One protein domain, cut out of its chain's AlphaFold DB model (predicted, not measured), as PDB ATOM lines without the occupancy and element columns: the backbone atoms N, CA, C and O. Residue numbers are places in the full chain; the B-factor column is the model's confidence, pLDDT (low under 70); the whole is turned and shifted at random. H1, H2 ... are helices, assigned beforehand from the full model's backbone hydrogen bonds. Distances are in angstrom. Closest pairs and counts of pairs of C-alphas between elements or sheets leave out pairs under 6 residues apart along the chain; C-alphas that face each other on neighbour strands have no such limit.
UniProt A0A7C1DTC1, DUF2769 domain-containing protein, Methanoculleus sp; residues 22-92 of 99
ATOM      1  N   GLN A  22       7.556 124.896  47.206       89.19
ATOM      2  CA  GLN A  22       7.580 123.929  48.312       89.19
ATOM      3  C   GLN A  22       6.739 122.672  48.036       89.19
ATOM      4  O   GLN A  22       6.707 121.741  48.852       89.19
ATOM      5  N   CYS A  23       5.999 122.641  46.929       91.75
ATOM      6  CA  CYS A  23       5.052 121.580  46.655       91.75
ATOM      7  C   CYS A  23       5.756 120.291  46.222       91.75
ATOM      8  O   CYS A  23       6.415 120.231  45.190       91.75
ATOM      9  N   ILE A  24       5.513 119.205  46.959       92.94
ATOM     10  CA  ILE A  24       6.011 117.864  46.611       92.94
ATOM     11  C   ILE A  24       4.972 117.008  45.871       92.94
ATOM     12  O   ILE A  24       5.143 115.796  45.738       92.94
ATOM     13  N   CYS A  25       3.879 117.608  45.379       91.31
ATOM     14  CA  CYS A  25       2.873 116.892  44.591       91.31
ATOM     15  C   CYS A  25       3.460 116.103  43.408       91.31
ATOM     16  O   CYS A  25       3.018 114.969  43.256       91.31
ATOM     17  N   PRO A  26       4.482 116.568  42.659       89.56
ATOM     18  CA  PRO A  26       5.067 115.785  41.564       89.56
ATOM     19  C   PRO A  26       5.650 114.430  41.998       89.56
ATOM     20  O   PRO A  26       5.776 113.519  41.188       89.56
ATOM     21  N   GLN A  27       5.992 114.277  43.281       90.56
ATOM     22  CA  GLN A  27       6.504 113.032  43.864       90.56
ATOM     23  C   GLN A  27       5.390 112.139  44.440       90.56
ATOM     24  O   GLN A  27       5.644 111.020  44.888       90.56
ATOM     25  N   CYS A  28       4.152 112.631  44.484       91.38
ATOM     26  CA  CYS A  28       3.026 111.915  45.060       91.38
ATOM     27  C   CYS A  28       2.561 110.793  44.114       91.38
ATOM     28  O   CYS A  28       2.266 111.066  42.955       91.38
ATOM     29  N   PRO A  29       2.368 109.551  44.594       90.06
ATOM     30  CA  PRO A  29       1.849 108.450  43.772       90.06
ATOM     31  C   PRO A  29       0.462 108.698  43.160       90.06
ATOM     32  O   PRO A  29       0.087 108.050  42.183       90.06
ATOM     33  N   ASN A  30      -0.319 109.598  43.765       88.31
ATOM     34  CA  ASN A  30      -1.626 110.014  43.259       88.31
ATOM     35  C   ASN A  30      -1.538 111.153  42.240       88.31
ATOM     36  O   ASN A  30      -2.541 111.453  41.600       88.31
ATOM     37  N   TYR A  31      -0.396 111.831  42.137       89.25
ATOM     38  CA  TYR A  31      -0.234 112.910  41.179       89.25
ATOM     39  C   TYR A  31      -0.177 112.353  39.764       89.25
ATOM     40  O   TYR A  31       0.437 111.319  39.492       89.25
ATOM     41  N   LYS A  32      -0.843 113.065  38.868       84.94
ATOM     42  CA  LYS A  32      -0.826 112.810  37.443       84.94
ATOM     43  C   LYS A  32      -0.764 114.163  36.763       84.94
ATOM     44  O   LYS A  32      -1.572 115.035  37.072       84.94
ATOM     45  N   GLU A  33       0.179 114.316  35.845       82.00
ATOM     46  CA  GLU A  33       0.181 115.466  34.955       82.00
ATOM     47  C   GLU A  33      -1.037 115.341  34.033       82.00
ATOM     48  O   GLU A  33      -1.172 114.379  33.271       82.00
ATOM     49  N   CYS A  34      -1.989 116.251  34.215       75.25
ATOM     50  CA  CYS A  34      -3.298 116.192  33.574       75.25
ATOM     51  C   CYS A  34      -3.444 117.224  32.464       75.25
ATOM     52  O   CYS A  34      -3.983 116.900  31.409       75.25
ATOM     53  N   ASN A  35      -2.938 118.435  32.697       70.44
ATOM     54  CA  ASN A  35      -2.790 119.439  31.664       70.44
ATOM     55  C   ASN A  35      -1.354 119.984  31.700       70.44
ATOM     56  O   ASN A  35      -1.011 120.686  32.656       70.44
ATOM     57  N   PRO A  36      -0.513 119.662  30.705       64.62
ATOM     58  CA  PRO A  36       0.879 120.106  30.686       64.62
ATOM     59  C   PRO A  36       1.010 121.636  30.609       64.62
ATOM     60  O   PRO A  36       2.035 122.174  31.014       64.62
ATOM     61  N   GLU A  37      -0.028 122.342  30.142       64.62
ATOM     62  CA  GLU A  37      -0.046 123.811  30.078       64.62
ATOM     63  C   GLU A  37      -0.336 124.482  31.432       64.62
ATOM     64  O   GLU A  37       0.135 125.590  31.672       64.62
ATOM     65  N   GLU A  38      -1.068 123.818  32.332       67.06
ATOM     66  CA  GLU A  38      -1.535 124.411  33.603       67.06
ATOM     67  C   GLU A  38      -0.779 123.884  34.827       67.06
ATOM     68  O   GLU A  38      -0.949 124.418  35.918       67.06
ATOM     69  N   ASN A  39       0.023 122.822  34.650       68.31
ATOM     70  CA  ASN A  39       0.822 122.141  35.671       68.31
ATOM     71  C   ASN A  39       0.213 122.240  37.085       68.31
ATOM     72  O   ASN A  39       0.788 122.845  37.990       68.31
ATOM     73  N   GLU A  40      -1.004 121.700  37.242       81.19
ATOM     74  CA  GLU A  40      -1.795 121.861  38.465       81.19
ATOM     75  C   GLU A  40      -1.048 121.290  39.677       81.19
ATOM     76  O   GLU A  40      -0.826 120.082  39.790       81.19
ATOM     77  N   LEU A  41      -0.675 122.160  40.613       88.19
ATOM     78  CA  LEU A  41       0.074 121.805  41.813       88.19
ATOM     79  C   LEU A  41      -0.581 122.388  43.064       88.19
ATOM     80  O   LEU A  41      -1.585 123.099  43.015       88.19
ATOM     81  N   ALA A  42      -0.014 122.035  44.220       89.31
ATOM     82  CA  ALA A  42      -0.417 122.550  45.522       89.31
ATOM     83  C   ALA A  42      -1.930 122.429  45.792       89.31
ATOM     84  O   ALA A  42      -2.529 123.341  46.357       89.31
ATOM     85  N   PHE A  43      -2.537 121.278  45.462       91.62
ATOM     86  CA  PHE A  43      -3.977 120.998  45.638       91.62
ATOM     87  C   PHE A  43      -4.514 121.273  47.054       91.62
ATOM     88  O   PHE A  43      -5.697 121.544  47.243       91.62
ATOM     89  N   CYS A  44      -3.652 121.248  48.073       91.06
ATOM     90  CA  CYS A  44      -4.009 121.646  49.436       91.06
ATOM     91  C   CYS A  44      -4.366 123.142  49.571       91.06
ATOM     92  O   CYS A  44      -5.120 123.514  50.466       91.06
ATOM     93  N   SER A  45      -3.855 123.983  48.669       87.81
ATOM     94  CA  SER A  45      -4.119 125.419  48.559       87.81
ATOM     95  C   SER A  45      -5.040 125.759  47.384       87.81
ATOM     96  O   SER A  45      -5.871 126.652  47.517       87.81
ATOM     97  N   THR A  46      -4.876 125.097  46.237       85.81
ATOM     98  CA  THR A  46      -5.592 125.411  44.986       85.81
ATOM     99  C   THR A  46      -6.938 124.692  44.872       85.81
ATOM    100  O   THR A  46      -7.854 125.207  44.237       85.81
ATOM    101  N   GLY A  47      -7.111 123.562  45.565       86.94
ATOM    102  CA  GLY A  47      -8.357 122.800  45.609       86.94
ATOM    103  C   GLY A  47      -8.269 121.440  44.918       86.94
ATOM    104  O   GLY A  47      -7.192 120.926  44.632       86.94
ATOM    105  N   LYS A  48      -9.433 120.819  44.701       89.50
ATOM    106  CA  LYS A  48      -9.551 119.496  44.072       89.50
ATOM    107  C   LYS A  48      -9.123 119.561  42.599       89.50
ATOM    108  O   LYS A  48      -9.559 120.465  41.895       89.50
ATOM    109  N   SER A  49      -8.379 118.563  42.121       89.38
ATOM    110  CA  SER A  49      -8.113 118.401  40.686       89.38
ATOM    111  C   SER A  49      -9.362 117.915  39.950       89.38
ATOM    112  O   SER A  49     -10.119 117.079  40.454       89.38
ATOM    113  N   ALA A  50      -9.555 118.384  38.719       86.69
ATOM    114  CA  ALA A  50     -10.599 117.868  37.838       86.69
ATOM    115  C   ALA A  50     -10.255 116.488  37.244       86.69
ATOM    116  O   ALA A  50     -11.149 115.761  36.817       86.69
ATOM    117  N   CYS A  51      -8.974 116.118  37.219       87.00
ATOM    118  CA  CYS A  51      -8.486 114.946  36.492       87.00
ATOM    119  C   CYS A  51      -8.061 113.786  37.402       87.00
ATOM    120  O   CYS A  51      -8.207 112.618  37.032       87.00
ATOM    121  N   ILE A  52      -7.557 114.072  38.604       88.69
ATOM    122  CA  ILE A  52      -7.171 113.021  39.550       88.69
ATOM    123  C   ILE A  52      -8.430 112.511  40.261       88.69
ATOM    124  O   ILE A  52      -9.000 113.199  41.105       88.69
ATOM    125  N   ALA A  53      -8.852 111.290  39.925       86.94
ATOM    126  CA  ALA A  53     -10.001 110.621  40.545       86.94
ATOM    127  C   ALA A  53      -9.613 109.418  41.423       86.94
ATOM    128  O   ALA A  53     -10.357 109.056  42.332       86.94
ATOM    129  N   GLU A  54      -8.455 108.805  41.172       86.38
ATOM    130  CA  GLU A  54      -8.026 107.587  41.862       86.38
ATOM    131  C   GLU A  54      -7.197 107.883  43.113       86.38
ATOM    132  O   GLU A  54      -6.255 108.683  43.101       86.38
ATOM    133  N   GLU A  55      -7.504 107.167  44.195       90.81
ATOM    134  CA  GLU A  55      -6.762 107.244  45.445       90.81
ATOM    135  C   GLU A  55      -5.819 106.048  45.603       90.81
ATOM    136  O   GLU A  55      -6.251 104.937  45.894       90.81
ATOM    137  N   LYS A  56      -4.514 106.283  45.420       89.06
ATOM    138  CA  LYS A  56      -3.457 105.295  45.682       89.06
ATOM    139  C   LYS A  56      -2.871 105.507  47.082       89.06
ATOM    140  O   LYS A  56      -3.505 105.204  48.087       89.06
ATOM    141  N   LYS A  57      -1.674 106.087  47.166       89.38
ATOM    142  CA  LYS A  57      -0.988 106.426  48.413       89.38
ATOM    143  C   LYS A  57      -0.768 107.932  48.491       89.38
ATOM    144  O   LYS A  57      -0.055 108.506  47.676       89.38
ATOM    145  N   CYS A  58      -1.312 108.551  49.532       92.12
ATOM    146  CA  CYS A  58      -1.131 109.973  49.782       92.12
ATOM    147  C   CYS A  58       0.100 110.242  50.658       92.12
ATOM    148  O   CYS A  58       0.282 109.595  51.687       92.12
ATOM    149  N   ILE A  59       0.907 111.231  50.266       93.56
ATOM    150  CA  ILE A  59       2.048 111.738  51.051       93.56
ATOM    151  C   ILE A  59       1.766 113.105  51.698       93.56
ATOM    152  O   ILE A  59       2.648 113.690  52.317       93.56
ATOM    153  N   CYS A  60       0.534 113.620  51.589       91.81
ATOM    154  CA  CYS A  60       0.137 114.887  52.213       91.81
ATOM    155  C   CYS A  60       0.359 114.950  53.739       91.81
ATOM    156  O   CYS A  60       0.765 116.021  54.181       91.81
ATOM    157  N   PRO A  61       0.192 113.869  54.540       89.88
ATOM    158  CA  PRO A  61       0.483 113.912  55.980       89.88
ATOM    159  C   PRO A  61       1.914 114.319  56.336       89.88
ATOM    160  O   PRO A  61       2.159 114.838  57.416       89.88
ATOM    161  N   THR A  62       2.870 114.047  55.444       91.56
ATOM    162  CA  THR A  62       4.293 114.360  55.631       91.56
ATOM    163  C   THR A  62       4.742 115.500  54.716       91.56
ATOM    164  O   THR A  62       5.938 115.707  54.531       91.56
ATOM    165  N   CYS A  63       3.801 116.205  54.082       92.25
ATOM    166  CA  CYS A  63       4.103 117.288  53.158       92.25
ATOM    167  C   CYS A  63       4.473 118.555  53.944       92.25
ATOM    168  O   CYS A  63       3.648 119.029  54.730       92.25
ATOM    169  N   PRO A  64       5.660 119.144  53.714       92.00
ATOM    170  CA  PRO A  64       6.096 120.331  54.448       92.00
ATOM    171  C   PRO A  64       5.168 121.526  54.205       92.00
ATOM    172  O   PRO A  64       4.857 122.247  55.144       92.00
ATOM    173  N   LEU A  65       4.643 121.679  52.984       92.44
ATOM    174  CA  LEU A  65       3.678 122.727  52.651       92.44
ATOM    175  C   LEU A  65       2.357 122.569  53.423       92.44
ATOM    176  O   LEU A  65       1.816 123.546  53.932       92.44
ATOM    177  N   ALA A  66       1.826 121.347  53.517       91.50
ATOM    178  CA  ALA A  66       0.589 121.103  54.262       91.50
ATOM    179  C   ALA A  66       0.783 121.378  55.763       91.50
ATOM    180  O   ALA A  66      -0.097 121.963  56.393       91.50
ATOM    181  N   ALA A  67       1.956 121.025  56.301       91.62
ATOM    182  CA  ALA A  67       2.339 121.323  57.676       91.62
ATOM    183  C   ALA A  67       2.516 122.834  57.928       91.62
ATOM    184  O   ALA A  67       2.005 123.331  58.929       91.62
ATOM    185  N   GLU A  68       3.167 123.577  57.020       91.94
ATOM    186  CA  GLU A  68       3.315 125.046  57.108       91.94
ATOM    187  C   GLU A  68       1.942 125.740  57.125       91.94
ATOM    188  O   GLU A  68       1.727 126.697  57.866       91.94
ATOM    189  N   LEU A  69       0.987 125.219  56.349       90.06
ATOM    190  CA  LEU A  69      -0.388 125.718  56.285       90.06
ATOM    191  C   LEU A  69      -1.288 125.223  57.437       90.06
ATOM    192  O   LEU A  69      -2.449 125.628  57.506       90.06
ATOM    193  N   GLY A  70      -0.785 124.363  58.331       91.94
ATOM    194  CA  GLY A  70      -1.538 123.832  59.473       91.94
ATOM    195  C   GLY A  70      -2.719 122.937  59.087       91.94
ATOM    196  O   GLY A  70      -3.729 122.910  59.793       91.94
ATOM    197  N   LEU A  71      -2.632 122.247  57.948       92.62
ATOM    198  CA  LEU A  71      -3.713 121.418  57.421       92.62
ATOM    199  C   LEU A  71      -3.619 119.988  57.973       92.62
ATOM    200  O   LEU A  71      -2.529 119.420  58.031       92.62
ATOM    201  N   ASN A  72      -4.755 119.394  58.352       90.62
ATOM    202  CA  ASN A  72      -4.797 118.074  58.994       90.62
ATOM    203  C   ASN A  72      -5.378 116.975  58.094       90.62
ATOM    204  O   ASN A  72      -5.207 115.787  58.375       90.62
ATOM    205  N   ASN A  73      -6.086 117.347  57.027       92.19
ATOM    206  CA  ASN A  73      -6.673 116.388  56.105       92.19
ATOM    207  C   ASN A  73      -5.657 115.798  55.113       92.19
ATOM    208  O   ASN A  73      -4.459 116.075  55.095       92.19
ATOM    209  N   THR A  74      -6.155 114.900  54.270       92.50
ATOM    210  CA  THR A  74      -5.370 114.209  53.246       92.50
ATOM    211  C   THR A  74      -6.130 114.174  51.931       92.50
ATOM    212  O   THR A  74      -7.299 114.561  51.865       92.50
ATOM    213  N   PHE A  75      -5.465 113.714  50.867       93.00
ATOM    214  CA  PHE A  75      -6.087 113.529  49.554       93.00
ATOM    215  C   PHE A  75      -6.764 114.802  49.013       93.00
ATOM    216  O   PHE A  75      -7.838 114.746  48.424       93.00
ATOM    217  N   TYR A  76      -6.135 115.969  49.186       93.31
ATOM    218  CA  TYR A  76      -6.685 117.247  48.709       93.31
ATOM    219  C   TYR A  76      -7.000 117.252  47.206       93.31
ATOM    220  O   TYR A  76      -7.989 117.847  46.785       93.31
ATOM    221  N   CYS A  77      -6.209 116.520  46.412       92.38
ATOM    222  CA  CYS A  77      -6.397 116.388  44.969       92.38
ATOM    223  C   CYS A  77      -7.720 115.713  44.570       92.38
ATOM    224  O   CYS A  77      -8.261 116.059  43.526       92.38
ATOM    225  N   THR A  78      -8.267 114.806  45.384       92.38
ATOM    226  CA  THR A  78      -9.500 114.048  45.082       92.38
ATOM    227  C   THR A  78     -10.673 114.465  45.969       92.38
ATOM    228  O   THR A  78     -11.822 114.516  45.514       92.38
ATOM    229  N   ARG A  79     -10.398 114.795  47.235       91.31
ATOM    230  CA  ARG A  79     -11.392 115.049  48.288       91.31
ATOM    231  C   ARG A  79     -11.693 116.526  48.533       91.31
ATOM    232  O   ARG A  79     -12.645 116.824  49.255       91.31
ATOM    233  N   GLY A  80     -10.920 117.430  47.933       90.69
ATOM    234  CA  GLY A  80     -11.082 118.877  48.073       90.69
ATOM    235  C   GLY A  80     -10.298 119.489  49.229       90.69
ATOM    236  O   GLY A  80      -9.534 118.818  49.924       90.69
ATOM    237  N   SER A  81     -10.469 120.799  49.405       91.31
ATOM    238  CA  SER A  81      -9.707 121.611  50.358       91.31
ATOM    239  C   SER A  81     -10.009 121.254  51.812       91.31
ATOM    240  O   SER A  81     -11.076 120.730  52.124       91.31
ATOM    241  N   GLU A  82      -9.099 121.609  52.722       91.19
ATOM    242  CA  GLU A  82      -9.249 121.405  54.173       91.19
ATOM    243  C   GLU A  82     -10.635 121.819  54.683       91.19
ATOM    244  O   GLU A  82     -11.332 121.047  55.336       91.19
ATOM    245  N   LYS A  83     -11.087 123.017  54.298       90.19
ATOM    246  CA  LYS A  83     -12.388 123.558  54.702       90.19
ATOM    247  C   LYS A  83     -13.556 122.734  54.161       90.19
ATOM    248  O   LYS A  83     -14.536 122.535  54.874       90.19
ATOM    249  N   GLN A  84     -13.471 122.269  52.913       89.62
ATOM    250  CA  GLN A  84     -14.501 121.408  52.328       89.62
ATOM    251  C   GLN A  84     -14.577 120.077  53.079       89.62
ATOM    252  O   GLN A  84     -15.672 119.634  53.416       89.62
ATOM    253  N   GLN A  85     -13.433 119.463  53.390       91.25
ATOM    254  CA  GLN A  85     -13.392 118.197  54.122       91.25
ATOM    255  C   GLN A  85     -13.935 118.358  55.548       91.25
ATOM    256  O   GLN A  85     -14.851 117.630  55.925       91.25
ATOM    257  N   MET A  86     -13.486 119.386  56.275       90.25
ATOM    258  CA  MET A  86     -13.961 119.702  57.627       90.25
ATOM    259  C   MET A  86     -15.476 119.946  57.672       90.25
ATOM    260  O   MET A  86     -16.163 119.473  58.578       90.25
ATOM    261  N   LEU A  87     -16.023 120.665  56.684       89.50
ATOM    262  CA  LEU A  87     -17.464 120.896  56.585       89.50
ATOM    263  C   LEU A  87     -18.226 119.578  56.392       89.50
ATOM    264  O   LEU A  87     -19.209 119.329  57.087       89.50
ATOM    265  N   LEU A  88     -17.766 118.720  55.478       87.25
ATOM    266  CA  LEU A  88     -18.402 117.426  55.207       87.25
ATOM    267  C   LEU A  88     -18.340 116.475  56.413       87.25
ATOM    268  O   LEU A  88     -19.274 115.704  56.638       87.25
ATOM    269  N   GLU A  89     -17.258 116.531  57.189       84.81
ATOM    270  CA  GLU A  89     -17.100 115.779  58.437       84.81
ATOM    271  C   GLU A  89     -18.045 116.288  59.527       84.81
ATOM    272  O   GLU A  89     -18.759 115.494  60.143       84.81
ATOM    273  N   THR A  90     -18.123 117.610  59.703       87.06
ATOM    274  CA  THR A  90     -19.009 118.262  60.682       87.06
ATOM    275  C   THR A  90     -20.479 117.955  60.402       87.06
ATOM    276  O   THR A  90     -21.249 117.666  61.316       87.06
ATOM    277  N   LEU A  91     -20.869 117.956  59.128       85.88
ATOM    278  CA  LEU A  91     -22.231 117.655  58.689       85.88
ATOM    279  C   LEU A  91     -22.549 116.141  58.668       85.88
ATOM    280  O   LEU A  91     -23.631 115.754  58.240       85.88
ATOM    281  N   GLN A  92     -21.627 115.275  59.116       71.19
ATOM    282  CA  GLN A  92     -21.743 113.804  59.126       71.19
ATOM    283  C   GLN A  92     -22.026 113.157  57.753       71.19
ATOM    284  O   GLN A  92     -22.394 111.984  57.683       71.19
TER     285      GLN A  92
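This is residues 22 to 92 of the 99 residues of the protein "DUF2769 domain-containing protein" of Methanoculleus sp (UniProt A0A7C1DTC1). This is a body of loops with little regular structure, in which the short helices H1 and H3 meet near the middle, H2 is near H1, and the end of H4, with residues 87 to 92, sticks out. The 71 printed residues, 22 of them in four named helices, H1 to H4 along the chain, are all helix in class, with no named strand. The whole is compact, with a radius of gyration of the C-alphas of 11.7 A, yet elongated, spanning 36 by 23 by 20 A.

H1, residues 43 to 46, touches H3, residues 76 to 79; their closest C-alphas, Cys 44 and Tyr 76, are 5.2 A apart. H2, residues 64 to 68, is close to H1 but not clearly touching, the closest C-alphas, Cys 44 and Ala 66, being 6.7 A apart. H4, residues 82 to 90, is apart from H2. Every O i to N i+4 pair is within hydrogen-bond range in H2 and H4; H1 and H3 are too short for one.

H1 begins at C-alpha 43 (-3.977, 120.998, 45.638). H4, 12.1 A long, ends at C-alpha 90 (-19.009, 118.262, 60.682).

The printed part has no cut. The link H1 to H2 is long. Residues 36 to 39 are under pLDDT 70.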